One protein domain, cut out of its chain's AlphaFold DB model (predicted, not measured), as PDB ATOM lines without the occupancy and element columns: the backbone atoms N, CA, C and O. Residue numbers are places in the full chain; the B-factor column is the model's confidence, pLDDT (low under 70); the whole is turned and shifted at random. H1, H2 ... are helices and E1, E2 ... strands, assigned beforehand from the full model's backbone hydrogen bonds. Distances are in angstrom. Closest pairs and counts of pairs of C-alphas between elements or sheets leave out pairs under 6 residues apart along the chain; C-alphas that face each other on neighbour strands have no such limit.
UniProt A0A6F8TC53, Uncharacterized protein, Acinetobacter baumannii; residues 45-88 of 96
ATOM      1  N   ASN A  45      96.859  78.820  77.456       82.50
ATOM      2  CA  ASN A  45      97.906  77.800  77.356       82.50
ATOM      3  C   ASN A  45      97.318  76.394  77.149       82.50
ATOM      4  O   ASN A  45      97.828  75.623  76.338       82.50
ATOM      5  N   GLN A  46      96.234  76.058  77.855       83.88
ATOM      6  CA  GLN A  46      95.593  74.748  77.725       83.88
ATOM      7  C   GLN A  46      94.973  74.555  76.335       83.88
ATOM      8  O   GLN A  46      95.140  73.503  75.717       83.88
ATOM      9  N   ARG A  47      94.288  75.582  75.818       86.75
ATOM     10  CA  ARG A  47      93.719  75.569  74.461       86.75
ATOM     11  C   ARG A  47      94.802  75.435  73.399       86.75
ATOM     12  O   ARG A  47      94.629  74.674  72.455       86.75
ATOM     13  N   ASP A  48      95.912  76.138  73.572       87.19
ATOM     14  CA  ASP A  48      97.028  76.122  72.631       87.19
ATOM     15  C   ASP A  48      97.719  74.748  72.560       87.19
ATOM     16  O   ASP A  48      97.993  74.229  71.475       87.19
ATOM     17  N   LEU A  49      97.889  74.087  73.711       87.50
ATOM     18  CA  LEU A  49      98.405  72.720  73.765       87.50
ATOM     19  C   LEU A  49      97.468  71.727  73.060       87.50
ATOM     20  O   LEU A  49      97.922  70.907  72.259       87.50
ATOM     21  N   ILE A  50      96.158  71.807  73.326       90.00
ATOM     22  CA  ILE A  50      95.157  70.951  72.670       90.00
ATOM     23  C   ILE A  50      95.172  71.173  71.155       90.00
ATOM     24  O   ILE A  50      95.134  70.204  70.396       90.00
ATOM     25  N   ASN A  51      95.274  72.426  70.712       90.12
ATOM     26  CA  ASN A  51      95.370  72.760  69.296       90.12
ATOM     27  C   ASN A  51      96.618  72.140  68.659       90.12
ATOM     28  O   ASN A  51      96.499  71.488  67.624       90.12
ATOM     29  N   THR A  52      97.782  72.249  69.308       88.31
ATOM     30  CA  THR A  52      99.034  71.670  68.793       88.31
ATOM     31  C   THR A  52      98.961  70.144  68.695       88.31
ATOM     32  O   THR A  52      99.393  69.560  67.703       88.31
ATOM     33  N   LEU A  53      98.369  69.470  69.687       90.19
ATOM     34  CA  LEU A  53      98.154  68.019  69.628       90.19
ATOM     35  C   LEU A  53      97.157  67.626  68.534       90.19
ATOM     36  O   LEU A  53      97.359  66.628  67.839       90.19
ATOM     37  N   SER A  54      96.078  68.392  68.374       92.19
ATOM     38  CA  SER A  54      95.090  68.159  67.318       92.19
ATOM     39  C   SER A  54      95.713  68.329  65.932       92.19
ATOM     40  O   SER A  54      95.448  67.531  65.030       92.19
ATOM     41  N   GLU A  55      96.577  69.327  65.764       90.25
ATOM     42  CA  GLU A  55      97.345  69.536  64.543       90.25
ATOM     43  C   GLU A  55      98.313  68.376  64.291       90.25
ATOM     44  O   GLU A  55      98.293  67.801  63.203       90.25
ATOM     45  N   ALA A  56      99.081  67.955  65.302       89.12
ATOM     46  CA  ALA A  56      99.991  66.813  65.197       89.12
ATOM     47  C   ALA A  56      99.251  65.547  64.756       89.12
ATOM     48  O   ALA A  56      99.701  64.828  63.864       89.12
ATOM     49  N   LYS A  57      98.078  65.297  65.348       90.19
ATOM     50  CA  LYS A  57      97.216  64.170  64.992       90.19
ATOM     51  C   LYS A  57      96.745  64.262  63.542       90.19
ATOM     52  O   LYS A  57      96.779  63.260  62.833       90.19
ATOM     53  N   SER A  58      96.323  65.444  63.095       91.38
ATOM     54  CA  SER A  58      95.923  65.669  61.702       91.38
ATOM     55  C   SER A  58      97.084  65.398  60.741       91.38
ATOM     56  O   SER A  58      96.928  64.631  59.791       91.38
ATOM     57  N   GLN A  59      98.276  65.927  61.031       89.75
ATOM     58  CA  GLN A  59      99.472  65.704  60.217       89.75
ATOM     59  C   GLN A  59      99.898  64.229  60.196       89.75
ATOM     60  O   GLN A  59     100.259  63.718  59.138       89.75
ATOM     61  N   ALA A  60      99.787  63.513  61.318       90.06
ATOM     62  CA  ALA A  60     100.091  62.084  61.383       90.06
ATOM     63  C   ALA A  60      99.130  61.245  60.529       90.06
ATOM     64  O   ALA A  60      99.557  60.332  59.821       90.06
ATOM     65  N   ILE A  61      97.834  61.576  60.558       92.25
ATOM     66  CA  ILE A  61      96.807  60.892  59.760       92.25
ATOM     67  C   ILE A  61      96.998  61.185  58.268       92.25
ATOM     68  O   ILE A  61      97.001  60.258  57.458       92.25
ATOM     69  N   LEU A  62      97.181  62.457  57.902       91.75
ATOM     70  CA  LEU A  62      97.341  62.882  56.508       91.75
ATOM     71  C   LEU A  62      98.654  62.375  55.903       91.75
ATOM     72  O   LEU A  62      98.665  61.890  54.774       91.75
ATOM     73  N   GLY A  63      99.747  62.453  56.661       88.19
ATOM     74  CA  GLY A  63     101.076  62.024  56.230       88.19
ATOM     75  C   GLY A  63     101.343  60.526  56.384       88.19
ATOM     76  O   GLY A  63     102.382  60.063  55.925       88.19
ATOM     77  N   ARG A  64     100.446  59.765  57.038       88.69
ATOM     78  CA  ARG A  64     100.659  58.357  57.451       88.69
ATOM     79  C   ARG A  64     102.033  58.124  58.085       88.69
ATOM     80  O   ARG A  64     102.671  57.095  57.868       88.69
ATOM     81  N   GLN A  65     102.490  59.099  58.856       88.31
ATOM     82  CA  GLN A  65     103.809  59.102  59.466       88.31
ATOM     83  C   GLN A  65     103.687  59.449  60.940       88.31
ATOM     84  O   GLN A  65     102.739  60.110  61.368       88.31
ATOM     85  N   ASN A  66     104.652  58.994  61.728       86.56
ATOM     86  CA  ASN A  66     104.676  59.315  63.142       86.56
ATOM     87  C   ASN A  66     105.063  60.794  63.308       86.56
ATOM     88  O   ASN A  66     106.105  61.214  62.807       86.56
ATOM     89  N   VAL A  67     104.225  61.572  63.995       89.00
ATOM     90  CA  VAL A  67     104.480  62.990  64.294       89.00
ATOM     91  C   VAL A  67     104.718  63.133  65.790       89.00
ATOM     92  O   VAL A  67     103.894  62.704  66.596       89.00
ATOM     93  N   SER A  68     105.852  63.718  66.164       88.19
ATOM     94  CA  SER A  68     106.200  63.994  67.559       88.19
ATOM     95  C   SER A  68     105.848  65.429  67.940       88.19
ATOM     96  O   SER A  68     106.034  66.345  67.143       88.19
ATOM     97  N   VAL A  69     105.396  65.636  69.178       88.06
ATOM     98  CA  VAL A  69     105.212  66.976  69.750       88.06
ATOM     99  C   VAL A  69     106.265  67.201  70.826       88.06
ATOM    100  O   VAL A  69     106.297  66.482  71.822       88.06
ATOM    101  N   ASN A  70     107.116  68.202  70.627       88.88
ATOM    102  CA  ASN A  70     108.119  68.619  71.596       88.88
ATOM    103  C   ASN A  70     107.549  69.741  72.463       88.88
ATOM    104  O   ASN A  70     107.229  70.826  71.973       88.88
ATOM    105  N   LEU A  71     107.419  69.468  73.758       86.06
ATOM    106  CA  LEU A  71     106.967  70.447  74.739       86.06
ATOM    107  C   LEU A  71     108.135  71.334  75.167       86.06
ATOM    108  O   LEU A  71     109.254  70.857  75.337       86.06
ATOM    109  N   ASN A  72     107.850  72.616  75.388       83.75
ATOM    110  CA  ASN A  72     108.818  73.625  75.804       83.75
ATOM    111  C   ASN A  72     109.991  73.801  74.819       83.75
ATOM    112  O   ASN A  72     111.139  73.992  75.214       83.75
ATOM    113  N   SER A  73     109.696  73.728  73.522       81.94
ATOM    114  CA  SER A  73     110.682  73.912  72.457       81.94
ATOM    115  C   SER A  73     110.366  75.165  71.646       81.94
ATOM    116  O   SER A  73     109.217  75.434  71.305       81.94
ATOM    117  N   THR A  74     111.401  75.941  71.323       80.19
ATOM    118  CA  THR A  74     111.319  77.103  70.422       80.19
ATOM    119  C   THR A  74     111.741  76.766  68.992       80.19
ATOM    120  O   THR A  74     111.902  77.674  68.179       80.19
ATOM    121  N   ALA A  75     111.993  75.490  68.689       83.38
ATOM    122  CA  ALA A  75     112.379  75.074  67.348       83.38
ATOM    123  C   ALA A  75     111.220  75.262  66.353       83.38
ATOM    124  O   ALA A  75     110.048  75.264  66.727       83.38
ATOM    125  N   SER A  76     111.552  75.419  65.070       85.38
ATOM    126  CA  SER A  76     110.539  75.526  64.016       85.38
ATOM    127  C   SER A  76     109.777  74.215  63.854       85.38
ATOM    128  O   SER A  76     110.355  73.130  63.954       85.38
ATOM    129  N   ASN A  77     108.490  74.321  63.542       87.38
ATOM    130  CA  ASN A  77     107.666  73.174  63.187       87.38
ATOM    131  C   ASN A  77     108.137  72.567  61.863       87.38
ATOM    132  O   ASN A  77     108.502  73.280  60.924       87.38
ATOM    133  N   THR A  78     108.110  71.243  61.801       85.44
ATOM    134  CA  THR A  78     108.348  70.445  60.601       85.44
ATOM    135  C   THR A  78     107.178  69.473  60.409       85.44
ATOM    136  O   THR A  78     106.431  69.229  61.357       85.44
ATOM    137  N   PRO A  79     107.019  68.859  59.222       82.12
ATOM    138  CA  PRO A  79     105.920  67.920  58.956       82.12
ATOM    139  C   PRO A  79     105.886  66.674  59.861       82.12
ATOM    140  O   PRO A  79     104.911  65.925  59.860       82.12
ATOM    141  N   THR A  80     106.975  66.392  60.581       83.06
ATOM    142  CA  THR A  80     107.117  65.249  61.498       83.06
ATOM    143  C   THR A  80     107.300  65.672  62.952       83.06
ATOM    144  O   THR A  80     107.265  64.823  63.839       83.06
ATOM    145  N   SER A  81     107.500  66.964  63.218       86.31
ATOM    146  CA  SER A  81     107.777  67.468  64.557       86.31
ATOM    147  C   SER A  81     107.135  68.830  64.772       86.31
ATOM    148  O   SER A  81     107.582  69.833  64.214       86.31
ATOM    149  N   LEU A  82     106.146  68.877  65.659       88.25
ATOM    150  CA  LEU A  82     105.573  70.130  66.141       88.25
ATOM    151  C   LEU A  82     106.209  70.520  67.470       88.25
ATOM    152  O   LEU A  82     106.532  69.669  68.296       88.25
ATOM    153  N   ASN A  83     106.398  71.816  67.675       88.75
ATOM    154  CA  ASN A  83     106.967  72.373  68.888       88.75
ATOM    155  C   ASN A  83     105.921  73.259  69.543       88.75
ATOM    156  O   ASN A  83     105.345  74.141  68.908       88.75
ATOM    157  N   TRP A  84     105.692  73.016  70.825       88.38
ATOM    158  CA  TRP A  84     104.808  73.829  71.634       88.38
ATOM    159  C   TRP A  84     105.606  74.498  72.744       88.38
ATOM    160  O   TRP A  84     106.453  73.867  73.379       88.38
ATOM    161  N   LYS A  85     105.306  75.764  73.020       82.81
ATOM    162  CA  LYS A  85     105.823  76.483  74.183       82.81
ATOM    163  C   LYS A  85     104.729  77.362  74.766       82.81
ATOM    164  O   LYS A  85     103.886  77.872  74.035       82.81
ATOM    165  N   THR A  86     104.788  77.605  76.066       75.88
ATOM    166  CA  THR A  86     103.920  78.597  76.698       75.88
ATOM    167  C   THR A  86     104.253  79.997  76.171       75.88
ATOM    168  O   THR A  86     105.415  80.357  75.972       75.88
ATOM    169  N   ALA A  87     103.227  80.825  75.956       67.62
ATOM    170  CA  ALA A  87     103.404  82.207  75.491       67.62
ATOM    171  C   ALA A  87     104.035  83.131  76.554       67.62
ATOM    172  O   ALA A  87     104.449  84.248  76.255       67.62
ATOM    173  N   SER A  88     104.105  82.670  77.803       61.75
ATOM    174  CA  SER A  88     104.734  83.372  78.920       61.75
ATOM    175  C   SER A  88     105.717  82.447  79.624       61.75
ATOM    176  O   SER A  88     105.549  81.230  79.586       61.75
TER     177      SER A  88
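Overview. This is residues 45 to 88 of the 96 residues of an uncharacterized protein of Acinetobacter baumannii (UniProt A0A6F8TC53). What is the main picture? One long helix, H1, packs along a small wall of two parallel strands, E1 then E2, whose joining loop, residues 72 to 80, lies away from the helix. What is its size? The printed part has 44 residues, in the order H1, E1, E2, and is of mixed class. It is compact, with a radius of gyration of the C-alphas of 10.1 A, spanning 33 by 20 by 10 A.

Along the chain. Where is H1? It holds residues 45 to 63, 26.6 A long, from C-alpha 45 at (97.906, 77.800, 77.356). Where are the strands? E1 is residues 68 to 71, 9.7 A. E2 is residues 81 to 84, 10.0 A, ending at C-alpha 84 at (104.808, 73.829, 71.634).

Arrangement. What is nearest H1? The closest C-alphas of H1 and E2 are Ala 56 and Leu 82, 6.6 A; of H1 and E1, Ala 56 and Val 69, 6.9 A. What do the backbones show? Every O i to N i+4 pair in H1 is within hydrogen-bond range. E1 and E2 are parallel at 22 degrees, with N 70 and O 82 within hydrogen-bond range at 2.8 A.

Size, cuts and confidence. How far does it reach? The C-alphas farthest apart, Arg 64 and Ser 88, are 33.2 A apart. Is it continuous and confident? The printed part has no cut, and H1 to E1 is a tight link, E1 to E2 a short one. Residues 87 to 88 have pLDDT under 70.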